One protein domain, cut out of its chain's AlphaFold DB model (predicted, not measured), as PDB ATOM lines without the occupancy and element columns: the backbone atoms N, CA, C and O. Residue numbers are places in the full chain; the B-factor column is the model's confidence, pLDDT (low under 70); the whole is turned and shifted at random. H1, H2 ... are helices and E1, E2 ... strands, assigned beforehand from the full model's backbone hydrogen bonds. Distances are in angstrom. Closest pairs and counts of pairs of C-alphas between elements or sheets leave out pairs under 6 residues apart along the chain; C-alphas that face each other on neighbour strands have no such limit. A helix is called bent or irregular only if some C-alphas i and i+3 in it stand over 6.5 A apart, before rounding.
ATOM      1  N   MET A   3     -54.770 -41.826 -17.162       97.50
ATOM      2  CA  MET A   3     -53.527 -41.252 -16.617       97.50
ATOM      3  C   MET A   3     -53.195 -39.839 -17.135       97.50
ATOM      4  O   MET A   3     -52.182 -39.255 -16.749       97.50
ATOM      5  N   HIS A   4     -54.039 -39.263 -17.994       96.75
ATOM      6  CA  HIS A   4     -53.971 -37.841 -18.342       96.75
ATOM      7  C   HIS A   4     -54.549 -36.957 -17.238       96.75
ATOM      8  O   HIS A   4     -54.224 -35.773 -17.170       96.75
ATOM      9  N   ASP A   5     -55.424 -37.524 -16.412       93.88
ATOM     10  CA  ASP A   5     -56.151 -36.817 -15.373       93.88
ATOM     11  C   ASP A   5     -55.422 -36.851 -14.020       93.88
ATOM     12  O   ASP A   5     -54.623 -37.750 -13.738       93.88
ATOM     13  N   GLY A   6     -55.701 -35.859 -13.172       93.25
ATOM     14  CA  GLY A   6     -55.143 -35.776 -11.823       93.25
ATOM     15  C   GLY A   6     -55.608 -36.919 -10.920       93.25
ATOM     16  O   GLY A   6     -54.813 -37.405 -10.122       93.25
ATOM     17  N   GLY A   7     -56.841 -37.413 -11.099       97.31
ATOM     18  CA  GLY A   7     -57.388 -38.513 -10.293       97.31
ATOM     19  C   GLY A   7     -56.641 -39.847 -10.438       97.31
ATOM     20  O   GLY A   7     -56.757 -40.713  -9.579       97.31
ATOM     21  N   PHE A   8     -55.833 -40.003 -11.493       97.94
ATOM     22  CA  PHE A   8     -55.026 -41.199 -11.756       97.94
ATOM     23  C   PHE A   8     -53.516 -40.932 -11.634       97.94
ATOM     24  O   PHE A   8     -52.708 -41.699 -12.162       97.94
ATOM     25  N   SER A   9     -53.108 -39.859 -10.943       97.88
ATOM     26  CA  SER A   9     -51.688 -39.534 -10.760       97.88
ATOM     27  C   SER A   9     -50.920 -40.634 -10.033       97.88
ATOM     28  O   SER A   9     -49.831 -40.976 -10.469       97.88
ATOM     29  N   GLY A  10     -51.498 -41.245  -8.993       98.44
ATOM     30  CA  GLY A  10     -50.813 -42.273  -8.202       98.44
ATOM     31  C   GLY A  10     -50.343 -43.461  -9.045       98.44
ATOM     32  O   GLY A  10     -49.169 -43.819  -9.009       98.44
ATOM     33  N   VAL A  11     -51.234 -44.030  -9.869       98.19
ATOM     34  CA  VAL A  11     -50.869 -45.136 -10.772       98.19
ATOM     35  C   VAL A  11     -49.925 -44.676 -11.882       98.19
ATOM     36  O   VAL A  11     -48.966 -45.380 -12.185       98.19
ATOM     37  N   ARG A  12     -50.141 -43.483 -12.455       98.44
ATOM     38  CA  ARG A  12     -49.248 -42.919 -13.474       98.44
ATOM     39  C   ARG A  12     -47.823 -42.803 -12.943       98.44
ATOM     40  O   ARG A  12     -46.888 -43.275 -13.583       98.44
ATOM     41  N   ASP A  13     -47.670 -42.165 -11.790       98.38
ATOM     42  CA  ASP A  13     -46.374 -41.837 -11.215       98.38
ATOM     43  C   ASP A  13     -45.661 -43.119 -10.759       98.38
ATOM     44  O   ASP A  13     -44.465 -43.264 -11.001       98.38
ATOM     45  N   PHE A  14     -46.399 -44.100 -10.216       98.56
ATOM     46  CA  PHE A  14     -45.873 -45.438  -9.930       98.56
ATOM     47  C   PHE A  14     -45.340 -46.131 -11.193       98.56
ATOM     48  O   PHE A  14     -44.190 -46.563 -11.214       98.56
ATOM     49  N   VAL A  15     -46.129 -46.185 -12.274       98.25
ATOM     50  CA  VAL A  15     -45.710 -46.828 -13.531       98.25
ATOM     51  C   VAL A  15     -44.478 -46.142 -14.121       98.25
ATOM     52  O   VAL A  15     -43.523 -46.826 -14.492       98.25
ATOM     53  N   VAL A  16     -44.450 -44.805 -14.175       98.19
ATOM     54  CA  VAL A  16     -43.280 -44.057 -14.673       98.19
ATOM     55  C   VAL A  16     -42.060 -44.312 -13.790       98.19
ATOM     56  O   VAL A  16     -40.957 -44.480 -14.309       98.19
ATOM     57  N   LYS A  17     -42.223 -44.360 -12.466       98.00
ATOM     58  CA  LYS A  17     -41.116 -44.549 -11.524       98.00
ATOM     59  C   LYS A  17     -40.522 -45.958 -11.585       98.00
ATOM     60  O   LYS A  17     -39.303 -46.077 -11.674       98.00
ATOM     61  N   GLU A  18     -41.349 -46.994 -11.594       98.19
ATOM     62  CA  GLU A  18     -40.887 -48.377 -11.418       98.19
ATOM     63  C   GLU A  18     -40.559 -49.096 -12.742       98.19
ATOM     64  O   GLU A  18     -39.943 -50.159 -12.744       98.19
ATOM     65  N   SER A  19     -40.912 -48.517 -13.895       98.25
ATOM     66  CA  SER A  19     -40.640 -49.138 -15.202       98.25
ATOM     67  C   SER A  19     -39.262 -48.758 -15.760       98.25
ATOM     68  O   SER A  19     -38.905 -47.577 -15.814       98.25
ATOM     69  N   LYS A  20     -38.506 -49.750 -16.261       98.44
ATOM     70  CA  LYS A  20     -37.306 -49.530 -17.103       98.44
ATOM     71  C   LYS A  20     -37.670 -49.321 -18.576       98.44
ATOM     72  O   LYS A  20     -37.029 -48.527 -19.259       98.44
ATOM     73  N   TYR A  21     -38.708 -50.013 -19.042       98.56
ATOM     74  CA  TYR A  21     -39.190 -49.988 -20.419       98.56
ATOM     75  C   TYR A  21     -40.672 -49.633 -20.438       98.56
ATOM     76  O   TYR A  21     -41.444 -50.196 -19.667       98.56
ATOM     77  N   MET A  22     -41.066 -48.739 -21.340       98.31
ATOM     78  CA  MET A  22     -42.460 -48.375 -21.556       98.31
ATOM     79  C   MET A  22     -42.795 -48.446 -23.041       98.31
ATOM     80  O   MET A  22     -42.078 -47.880 -23.864       98.31
ATOM     81  N   LEU A  23     -43.889 -49.122 -23.380       98.19
ATOM     82  CA  LEU A  23     -44.419 -49.198 -24.737       98.19
ATOM     83  C   LEU A  23     -45.909 -48.863 -24.695       98.19
ATOM     84  O   LEU A  23     -46.673 -49.558 -24.031       98.19
ATOM     85  N   GLN A  24     -46.315 -47.787 -25.364       98.00
ATOM     86  CA  GLN A  24     -47.696 -47.302 -25.315       98.00
ATOM     87  C   GLN A  24     -48.046 -46.422 -26.519       98.00
ATOM     88  O   GLN A  24     -47.162 -45.886 -27.185       98.00
ATOM     89  N   GLU A  25     -49.339 -46.225 -26.747       96.44
ATOM     90  CA  GLU A  25     -49.882 -45.179 -27.623       96.44
ATOM     91  C   GLU A  25     -50.424 -43.987 -26.802       96.44
ATOM     92  O   GLU A  25     -50.318 -43.958 -25.570       96.44
ATOM     93  N   ASP A  26     -50.937 -42.960 -27.475       96.94
ATOM     94  CA  ASP A  26     -51.297 -41.649 -26.925       96.94
ATOM     95  C   ASP A  26     -52.386 -41.674 -25.839       96.94
ATOM     96  O   ASP A  26     -52.464 -40.748 -25.021       96.94
ATOM     97  N   SER A  27     -53.180 -42.743 -25.759       97.12
ATOM     98  CA  SER A  27     -54.146 -42.952 -24.682       97.12
ATOM     99  C   SER A  27     -53.504 -43.316 -23.335       97.12
ATOM    100  O   SER A  27     -54.171 -43.198 -22.301       97.12
ATOM    101  N   GLY A  28     -52.234 -43.728 -23.313       97.50
ATOM    102  CA  GLY A  28     -51.494 -44.083 -22.102       97.50
ATOM    103  C   GLY A  28     -51.129 -42.876 -21.229       97.50
ATOM    104  O   GLY A  28     -51.955 -42.019 -20.909       97.50
ATOM    105  N   ILE A  29     -49.875 -42.821 -20.793       98.31
ATOM    106  CA  ILE A  29     -49.321 -41.721 -20.000       98.31
ATOM    107  C   ILE A  29     -48.901 -40.578 -20.934       98.31
ATOM    108  O   ILE A  29     -48.210 -40.838 -21.918       98.31
ATOM    109  N   PRO A  30     -49.243 -39.308 -20.656       98.00
ATOM    110  CA  PRO A  30     -48.811 -38.208 -21.512       98.00
ATOM    111  C   PRO A  30     -47.286 -38.139 -21.693       98.00
ATOM    112  O   PRO A  30     -46.533 -38.295 -20.731       98.00
ATOM    113  N   VAL A  31     -46.818 -37.832 -22.906       98.19
ATOM    114  CA  VAL A  31     -45.385 -37.857 -23.262       98.19
ATOM    115  C   VAL A  31     -44.526 -36.932 -22.393       98.19
ATOM    116  O   VAL A  31     -43.356 -37.218 -22.160       98.19
ATOM    117  N   LYS A  32     -45.114 -35.856 -21.849       97.50
ATOM    118  CA  LYS A  32     -44.442 -34.907 -20.947       97.50
ATOM    119  C   LYS A  32     -43.889 -35.545 -19.664       97.50
ATOM    120  O   LYS A  32     -43.005 -34.968 -19.043       97.50
ATOM    121  N   TYR A  33     -44.399 -36.713 -19.261       98.12
ATOM    122  CA  TYR A  33     -43.890 -37.462 -18.104       98.12
ATOM    123  C   TYR A  33     -42.666 -38.328 -18.439       98.12
ATOM    124  O   TYR A  33     -42.020 -38.845 -17.534       98.12
ATOM    125  N   PHE A  34     -42.313 -38.449 -19.720       98.00
ATOM    126  CA  PHE A  34     -41.088 -39.086 -20.195       98.00
ATOM    127  C   PHE A  34     -40.137 -37.986 -20.665       98.00
ATOM    128  O   PHE A  34     -40.077 -37.651 -21.854       98.00
ATOM    129  N   LYS A  35     -39.443 -37.350 -19.719       97.19
ATOM    130  CA  LYS A  35     -38.509 -36.266 -20.040       97.19
ATOM    131  C   LYS A  35     -37.290 -36.805 -20.794       97.19
ATOM    132  O   LYS A  35     -36.822 -37.901 -20.511       97.19
ATOM    133  N   ALA A  36     -36.791 -36.047 -21.769       94.19
ATOM    134  CA  ALA A  36     -35.731 -36.499 -22.679       94.19
ATOM    135  C   ALA A  36     -34.346 -36.649 -22.012       94.19
ATOM    136  O   ALA A  36     -33.480 -37.372 -22.507       94.19
ATOM    137  N   ASP A  37     -34.120 -35.964 -20.895       96.75
ATOM    138  CA  ASP A  37     -32.937 -36.118 -20.047       96.75
ATOM    139  C   ASP A  37     -32.975 -37.432 -19.253       96.75
ATOM    140  O   ASP A  37     -31.936 -38.071 -19.131       96.75
ATOM    141  N   GLU A  38     -34.157 -37.889 -18.835       98.06
ATOM    142  CA  GLU A  38     -34.374 -39.128 -18.067       98.06
ATOM    143  C   GLU A  38     -34.656 -40.372 -18.948       98.06
ATOM    144  O   GLU A  38     -34.400 -41.505 -18.532       98.06
ATOM    145  N   TRP A  39     -35.173 -40.184 -20.170       98.56
ATOM    146  CA  TRP A  39     -35.648 -41.261 -21.050       98.56
ATOM    147  C   TRP A  39     -35.144 -41.144 -22.489       98.56
ATOM    148  O   TRP A  39     -35.256 -40.094 -23.125       98.56
ATOM    149  N   ASP A  40     -34.725 -42.276 -23.049       98.25
ATOM    150  CA  ASP A  40     -34.506 -42.451 -24.480       98.25
ATOM    151  C   ASP A  40     -35.812 -42.870 -25.157       98.25
ATOM    152  O   ASP A  40     -36.323 -43.974 -24.948       98.25
ATOM    153  N   ARG A  41     -36.371 -41.978 -25.978       97.81
ATOM    154  CA  ARG A  41     -37.701 -42.138 -26.587       97.81
ATOM    155  C   ARG A  41     -37.590 -42.410 -28.079       97.81
ATOM    156  O   ARG A  41     -36.808 -41.772 -28.781       97.81
ATOM    157  N   ARG A  42     -38.400 -43.340 -28.571       98.38
ATOM    158  CA  ARG A  42     -38.522 -43.700 -29.986       98.38
ATOM    159  C   ARG A  42     -39.992 -43.684 -30.368       98.38
ATOM    160  O   ARG A  42     -40.816 -44.260 -29.659       98.38
ATOM    161  N   PHE A  43     -40.302 -43.051 -31.491       98.50
ATOM    162  CA  PHE A  43     -41.670 -42.860 -31.963       98.50
ATOM    163  C   PHE A  43     -41.898 -43.604 -33.274       98.50
ATOM    164  O   PHE A  43     -40.996 -43.703 -34.111       98.50
ATOM    165  N   TYR A  44     -43.110 -44.128 -33.437       98.50
ATOM    166  CA  TYR A  44     -43.511 -44.931 -34.581       98.50
ATOM    167  C   TYR A  44     -44.912 -44.538 -35.057       98.50
ATOM    168  O   TYR A  44     -45.785 -44.246 -34.238       98.50
ATOM    169  N   GLY A  45     -45.145 -44.587 -36.367       97.75
ATOM    170  CA  GLY A  45     -46.460 -44.363 -36.969       97.75
ATOM    171  C   GLY A  45     -46.815 -42.884 -37.122       97.75
ATOM    172  O   GLY A  45     -45.972 -42.071 -37.502       97.75
ATOM    173  N   VAL A  46     -48.076 -42.534 -36.862       97.00
ATOM    174  CA  VAL A  46     -48.624 -41.189 -37.081       97.00
ATOM    175  C   VAL A  46     -49.441 -40.749 -35.871       97.00
ATOM    176  O   VAL A  46     -50.295 -41.486 -35.387       97.00
ATOM    177  N   TYR A  47     -49.224 -39.514 -35.418       97.38
ATOM    178  CA  TYR A  47     -50.068 -38.866 -34.419       97.38
ATOM    179  C   TYR A  47     -50.691 -37.593 -34.994       97.38
ATOM    180  O   TYR A  47     -49.988 -36.626 -35.293       97.38
ATOM    181  N   SER A  48     -52.014 -37.595 -35.149       91.81
ATOM    182  CA  SER A  48     -52.796 -36.431 -35.580       91.81
ATOM    183  C   SER A  48     -53.518 -35.800 -34.386       91.81
ATOM    184  O   SER A  48     -53.167 -34.703 -33.941       91.81
ATOM    185  N   ALA A  49     -54.494 -36.518 -33.839       93.88
ATOM    186  CA  ALA A  49     -55.260 -36.175 -32.651       93.88
ATOM    187  C   ALA A  49     -55.925 -37.445 -32.087       93.88
ATOM    188  O   ALA A  49     -56.052 -38.419 -32.824       93.88
ATOM    189  N   PRO A  50     -56.385 -37.434 -30.824       96.00
ATOM    190  CA  PRO A  50     -57.271 -38.461 -30.285       96.00
ATOM    191  C   PRO A  50     -58.587 -38.594 -31.067       96.00
ATOM    192  O   PRO A  50     -59.018 -37.657 -31.742       96.00
ATOM    193  N   ILE A  51     -59.295 -39.712 -30.871       95.25
ATOM    194  CA  ILE A  51     -60.689 -39.850 -31.328       95.25
ATOM    195  C   ILE A  51     -61.591 -38.754 -30.724       95.25
ATOM    196  O   ILE A  51     -61.270 -38.237 -29.649       95.25
ATOM    197  N   PRO A  52     -62.754 -38.433 -31.332       96.44
ATOM    198  CA  PRO A  52     -63.604 -37.321 -30.889       96.44
ATOM    199  C   PRO A  52     -63.961 -37.332 -29.396       96.44
ATOM    200  O   PRO A  52     -63.958 -36.282 -28.760       96.44
ATOM    201  N   LEU A  53     -64.176 -38.518 -28.813       96.75
ATOM    202  CA  LEU A  53     -64.467 -38.684 -27.382       96.75
ATOM    203  C   LEU A  53     -63.360 -38.127 -26.464       96.75
ATOM    204  O   LEU A  53     -63.634 -37.715 -25.341       96.75
ATOM    205  N   PHE A  54     -62.114 -38.091 -26.941       96.44
ATOM    206  CA  PHE A  54     -60.943 -37.626 -26.199       96.44
ATOM    207  C   PHE A  54     -60.284 -36.400 -26.844       96.44
ATOM    208  O   PHE A  54     -59.116 -36.123 -26.574       96.44
ATOM    209  N   ALA A  55     -61.007 -35.632 -27.666       94.62
ATOM    210  CA  ALA A  55     -60.455 -34.487 -28.399       94.62
ATOM    211  C   ALA A  55     -59.784 -33.430 -27.496       94.62
ATOM    212  O   ALA A  55     -58.826 -32.778 -27.904       94.62
ATOM    213  N   SER A  56     -60.221 -33.289 -26.239       95.06
ATOM    214  CA  SER A  56     -59.600 -32.386 -25.255       95.06
ATOM    215  C   SER A  56     -58.242 -32.869 -24.721       95.06
ATOM    216  O   SER A  56     -57.568 -32.135 -24.001       95.06
ATOM    217  N   ARG A  57     -57.822 -34.094 -25.057       96.31
ATOM    218  CA  ARG A  57     -56.589 -34.741 -24.579       96.31
ATOM    219  C   ARG A  57     -55.450 -34.705 -25.606       96.31
ATOM    220  O   ARG A  57     -54.489 -35.462 -25.487       96.31
ATOM    221  N   VAL A  58     -55.538 -33.831 -26.612       96.69
ATOM    222  CA  VAL A  58     -54.445 -33.593 -27.570       96.69
ATOM    223  C   VAL A  58     -53.167 -33.195 -26.830       96.69
ATOM    224  O   VAL A  58     -53.156 -32.281 -26.006       96.69
ATOM    225  N   GLN A  59     -52.064 -33.853 -27.174       97.31
ATOM    226  CA  GLN A  59     -50.756 -33.620 -26.575       97.31
ATOM    227  C   GLN A  59     -49.877 -32.806 -27.532       97.31
ATOM    228  O   GLN A  59     -49.341 -33.347 -28.499       97.31
ATOM    229  N   LYS A  60     -49.695 -31.506 -27.263       96.56
ATOM    230  CA  LYS A  60     -48.847 -30.628 -28.098       96.56
ATOM    231  C   LYS A  60     -47.401 -31.121 -28.183       96.56
ATOM    232  O   LYS A  60     -46.822 -31.121 -29.265       96.56
ATOM    233  N   ASP A  61     -46.859 -31.603 -27.069       96.69
ATOM    234  CA  ASP A  61     -45.495 -32.136 -27.014       96.69
ATOM    235  C   ASP A  61     -45.356 -33.394 -27.881       96.69
ATOM    236  O   ASP A  61     -44.386 -33.535 -28.618       96.69
ATOM    237  N   LEU A  62     -46.369 -34.271 -27.885       97.62
ATOM    238  CA  LEU A  62     -46.362 -35.471 -28.725       97.62
ATOM    239  C   LEU A  62     -46.454 -35.100 -30.208       97.62
ATOM    240  O   LEU A  62     -45.722 -35.651 -31.024       97.62
ATOM    241  N   GLN A  63     -47.285 -34.112 -30.565       97.50
ATOM    242  CA  GLN A  63     -47.313 -33.582 -31.933       97.50
ATOM    243  C   GLN A  63     -45.945 -33.040 -32.357       97.50
ATOM    244  O   GLN A  63     -45.541 -33.248 -33.499       97.50
ATOM    245  N   ALA A  64     -45.226 -32.354 -31.464       96.69
ATOM    246  CA  ALA A  64     -43.894 -31.839 -31.763       96.69
ATOM    247  C   ALA A  64     -42.888 -32.965 -32.049       96.69
ATOM    248  O   ALA A  64     -42.087 -32.832 -32.971       96.69
ATOM    249  N   GLU A  65     -42.962 -34.087 -31.326       97.06
ATOM    250  CA  GLU A  65     -42.135 -35.266 -31.614       97.06
ATOM    251  C   GLU A  65     -42.493 -35.896 -32.969       97.06
ATOM    252  O   GLU A  65     -41.610 -36.126 -33.790       97.06
ATOM    253  N   PHE A  66     -43.784 -36.077 -33.273       97.38
ATOM    254  CA  PHE A  66     -44.222 -36.668 -34.546       97.38
ATOM    255  C   PHE A  66     -43.999 -35.773 -35.777       97.38
ATOM    256  O   PHE A  66     -43.971 -36.261 -36.906       97.38
ATOM    257  N   ARG A  67     -43.800 -34.462 -35.585       96.69
ATOM    258  CA  ARG A  67     -43.410 -33.537 -36.665       96.69
ATOM    259  C   ARG A  67     -41.956 -33.712 -37.104       96.69
ATOM    260  O   ARG A  67     -41.632 -33.335 -38.229       96.69
ATOM    261  N   LYS A  68     -41.094 -34.304 -36.272       95.69
ATOM    262  CA  LYS A  68     -39.698 -34.624 -36.610       95.69
ATOM    263  C   LYS A  68     -39.654 -35.890 -37.471       95.69
ATOM    264  O   LYS A  68     -39.173 -36.925 -37.021       95.69
ATOM    265  N   LYS A  69     -40.201 -35.824 -38.690       85.69
ATOM    266  CA  LYS A  69     -40.458 -36.999 -39.546       85.69
ATOM    267  C   LYS A  69     -39.240 -37.911 -39.722       85.69
ATOM    268  O   LYS A  69     -39.401 -39.122 -39.659       85.69
ATOM    269  N   ASP A  70     -38.038 -37.347 -39.826       93.19
ATOM    270  CA  ASP A  70     -36.791 -38.115 -39.983       93.19
ATOM    271  C   ASP A  70     -36.429 -38.972 -38.753       93.19
ATOM    272  O   ASP A  70     -35.585 -39.862 -38.831       93.19
ATOM    273  N   GLN A  71     -37.067 -38.722 -37.604       94.62
ATOM    274  CA  GLN A  71     -36.864 -39.443 -36.344       94.62
ATOM    275  C   GLN A  71     -38.021 -40.400 -36.006       94.62
ATOM    276  O   GLN A  71     -37.936 -41.141 -35.023       94.62
ATOM    277  N   VAL A  72     -39.093 -40.407 -36.809       97.94
ATOM    278  CA  VAL A  72     -40.264 -41.272 -36.613       97.94
ATOM    279  C   VAL A  72     -40.160 -42.484 -37.527       97.94
ATOM    280  O   VAL A  72     -39.986 -42.370 -38.738       97.94
ATOM    281  N   LYS A  73     -40.284 -43.676 -36.947       98.06
ATOM    282  CA  LYS A  73     -40.202 -44.941 -37.683       98.06
ATOM    283  C   LYS A  73     -41.582 -45.385 -38.193       98.06
ATOM    284  O   LYS A  73     -42.601 -45.025 -37.606       98.06
ATOM    285  N   PRO A  74     -41.664 -46.192 -39.262       97.31
ATOM    286  CA  PRO A  74     -42.940 -46.753 -39.698       97.31
ATOM    287  C   PRO A  74     -43.521 -47.718 -38.650       97.31
ATOM    288  O   PRO A  74     -42.779 -48.389 -37.930       97.31
ATOM    289  N   LEU A  75     -44.853 -47.807 -38.600       97.44
ATOM    290  CA  LEU A  75     -45.598 -48.781 -37.799       97.44
ATOM    291  C   LEU A  75     -46.425 -49.671 -38.750       97.44
ATOM    292  O   LEU A  75     -47.376 -49.176 -39.356       97.44
ATOM    293  N   PRO A  76     -46.059 -50.955 -38.945       96.94
ATOM    294  CA  PRO A  76     -46.649 -51.805 -39.985       96.94
ATOM    295  C   PRO A  76     -47.979 -52.464 -39.580       96.94
ATOM    296  O   PRO A  76     -48.485 -53.320 -40.294       96.94
ATOM    297  N   PHE A  77     -48.544 -52.081 -38.440       96.75
ATOM    298  CA  PHE A  77     -49.820 -52.560 -37.917       96.75
ATOM    299  C   PHE A  77     -50.548 -51.394 -37.245       96.75
ATOM    300  O   PHE A  77     -49.964 -50.323 -37.067       96.75
ATOM    301  N   GLY A  78     -51.814 -51.585 -36.882       95.81
ATOM    302  CA  GLY A  78     -52.528 -50.620 -36.054       95.81
ATOM    303  C   GLY A  78     -52.779 -51.122 -34.633       95.81
ATOM    304  O   GLY A  78     -52.735 -52.320 -34.358       95.81
ATOM    305  N   ILE A  79     -52.979 -50.183 -33.710       95.62
ATOM    306  CA  ILE A  79     -53.161 -50.430 -32.275       95.62
ATOM    307  C   ILE A  79     -54.032 -49.338 -31.640       95.62
ATOM    308  O   ILE A  79     -54.083 -48.202 -32.116       95.62
ATOM    309  N   GLY A  80     -54.702 -49.681 -30.538       94.38
ATOM    310  CA  GLY A  80     -55.483 -48.736 -29.744       94.38
ATOM    311  C   GLY A  80     -56.753 -48.285 -30.463       94.38
ATOM    312  O   GLY A  80     -57.349 -49.033 -31.234       94.38
ATOM    313  N   TYR A  81     -57.178 -47.048 -30.203       95.69
ATOM    314  CA  TYR A  81     -58.401 -46.504 -30.805       95.69
ATOM    315  C   TYR A  81     -58.299 -46.321 -32.325       95.69
ATOM    316  O   TYR A  81     -59.297 -46.480 -33.024       95.69
ATOM    317  N   TYR A  82     -57.104 -46.032 -32.846       94.69
ATOM    318  CA  TYR A  82     -56.834 -46.000 -34.284       94.69
ATOM    319  C   TYR A  82     -56.243 -47.333 -34.744       94.69
ATOM    320  O   TYR A  82     -55.104 -47.378 -35.183       94.69
ATOM    321  N   TRP A  83     -57.003 -48.423 -34.637       94.12
ATOM    322  CA  TRP A  83     -56.537 -49.789 -34.930       94.12
ATOM    323  C   TRP A  83     -56.220 -50.061 -36.412       94.12
ATOM    324  O   TRP A  83     -55.603 -51.073 -36.734       94.12
ATOM    325  N   GLU A  84     -56.629 -49.180 -37.322       95.12
ATOM    326  CA  GLU A  84     -56.303 -49.271 -38.746       95.12
ATOM    327  C   GLU A  84     -54.815 -48.961 -38.993       95.12
ATOM    328  O   GLU A  84     -54.260 -47.982 -38.478       95.12
ATOM    329  N   GLN A  85     -54.165 -49.776 -39.829       94.00
ATOM    330  CA  GLN A  85     -52.771 -49.568 -40.217       94.00
ATOM    331  C   GLN A  85     -52.569 -48.170 -40.823       94.00
ATOM    332  O   GLN A  85     -53.365 -47.695 -41.629       94.00
ATOM    333  N   GLY A  86     -51.477 -47.507 -40.434       95.06
ATOM    334  CA  GLY A  86     -51.145 -46.162 -40.909       95.06
ATOM    335  C   GLY A  86     -51.858 -45.025 -40.170       95.06
ATOM    336  O   GLY A  86     -51.614 -43.863 -40.492       95.06
ATOM    337  N   ARG A  87     -52.701 -45.328 -39.170       96.25
ATOM    338  CA  ARG A  87     -53.421 -44.312 -38.379       96.25
ATOM    339  C   ARG A  87     -53.014 -44.247 -36.909       96.25
ATOM    340  O   ARG A  87     -53.317 -43.251 -36.258       96.25
ATOM    341  N   SER A  88     -52.344 -45.269 -36.382       97.06
ATOM    342  CA  SER A  88     -51.898 -45.298 -34.985       97.06
ATOM    343  C   SER A  88     -50.519 -44.678 -34.797       97.06
ATOM    344  O   SER A  88     -49.693 -44.625 -35.710       97.06
ATOM    345  N   ASN A  89     -50.253 -44.303 -33.552       97.75
ATOM    346  CA  ASN A  89     -48.931 -43.969 -33.054       97.75
ATOM    347  C   ASN A  89     -48.475 -45.030 -32.051       97.75
ATOM    348  O   ASN A  89     -49.288 -45.746 -31.470       97.75
ATOM    349  N   LEU A  90     -47.169 -45.102 -31.831       98.25
ATOM    350  CA  LEU A  90     -46.584 -45.870 -30.745       98.25
ATOM    351  C   LEU A  90     -45.329 -45.154 -30.254       98.25
ATOM    352  O   LEU A  90     -44.538 -44.634 -31.045       98.25
ATOM    353  N   MET A  91     -45.133 -45.141 -28.945       98.44
ATOM    354  CA  MET A  91     -43.927 -44.659 -28.293       98.44
ATOM    355  C   MET A  91     -43.301 -45.804 -27.508       98.44
ATOM    356  O   MET A  91     -43.956 -46.433 -26.678       98.44
ATOM    357  N   PHE A  92     -42.010 -46.016 -27.735       98.62
ATOM    358  CA  PHE A  92     -41.156 -46.814 -26.871       98.62
ATOM    359  C   PHE A  92     -40.222 -45.888 -26.095       98.62
ATOM    360  O   PHE A  92     -39.544 -45.057 -26.700       98.62
ATOM    361  N   ALA A  93     -40.168 -46.028 -24.776       98.56
ATOM    362  CA  ALA A  93     -39.280 -45.262 -23.914       98.56
ATOM    363  C   ALA A  93     -38.443 -46.198 -23.035       98.56
ATOM    364  O   ALA A  93     -38.974 -47.093 -22.375       98.56
ATOM    365  N   LEU A  94     -37.132 -45.968 -23.026       98.69
ATOM    366  CA  LEU A  94     -36.161 -46.630 -22.163       98.69
ATOM    367  C   LEU A  94     -35.660 -45.621 -21.133       98.69
ATOM    368  O   LEU A  94     -35.118 -44.584 -21.505       98.69
ATOM    369  N   LYS A  95     -35.848 -45.909 -19.846       98.25
ATOM    370  CA  LYS A  95     -35.289 -45.073 -18.780       98.25
ATOM    371  C   LYS A  95     -33.772 -45.224 -18.785       98.25
ATOM    372  O   LYS A  95     -33.300 -46.359 -18.896       98.25
ATOM    373  N   LYS A  96     -33.025 -44.127 -18.669       96.31
ATOM    374  CA  LYS A  96     -31.557 -44.168 -18.589       96.31
ATOM    375  C   LYS A  96     -31.099 -44.878 -17.316       96.31
ATOM    376  O   LYS A  96     -31.771 -44.730 -16.275       96.31
TER     377      LYS A  96
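AT A GLANCE: This is residues 3 to 96 of the 96 residues of an uncharacterized protein of Chlorobi bacterium (UniProt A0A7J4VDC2). A small three-stranded sheet has H1 by the end where E1 and E2 begin, H3 near its edge strand E2, and H2 set off from it; the long link of residues 25 to 38 passes between H1 and H3. The 94 printed residues hold three named helices and three named strands, in the order H1 E1 E2 H2 H3 E3, and the sheet E1 E3 E2 is antiparallel. The class is mixed, helices and strands, with under half of the residues, 45, in named elements. The whole is compact, with a radius of gyration of the C-alphas of 12.9 A and spans of 32 by 30 by 21 A.

IN THESE COORDINATES: H1, residues 6 to 18, begins at C-alpha 6 (-55.143, -35.776, -11.823) and is 19.0 A long. E1 is residues 21 to 24, E2 residues 39 to 45, 19.5 A, H2 residues 52 to 57 and H3 residues 60 to 67, 10.6 A. E3, residues 89 to 95, is 19.8 A long and ends at C-alpha 95 (-35.289, -45.073, -18.780).

HOW THE PARTS SIT: E3 is the inner strand. It is antiparallel to E1 at 166 degrees, with N 22 and O 93 2.9 A apart, and to E2 at 164 degrees, with N 42 and O 92 2.8 A apart, both within hydrogen-bond range. Residues 43 to 44 of E2 also pair, parallel, with residues 72 to 73. H1 only grazes the sheet, with its residues 15 to 18. H3 only grazes it too, with residues 62 to 66; the closest C-alphas of E2 and H3, those of Phe 43 and Phe 66, are 7.2 A apart. H2 is not on the sheet. H1 and H3 are apart, as are H2 and H3. H1 and H2 are irregular: C-alphas 7 and 10 are 7.9 A apart, C-alphas 53 and 56 8.2 A. Every O i to N i+4 pair is within hydrogen-bond range in H3, 7 of 9 in H1 and 0 of 2 in H2, where 2 of 3 O i to N i+3 pairs are.

THE WHOLE: The C-alphas farthest apart, those of Gly 7 and Asp 70, are 36.1 A apart. The printed part has no cut; the links E1 to E2 and H3 to E3 are long, with 14 and 21 residues. The mean pLDDT of the printed part is 96.8, and no printed residue is under 70.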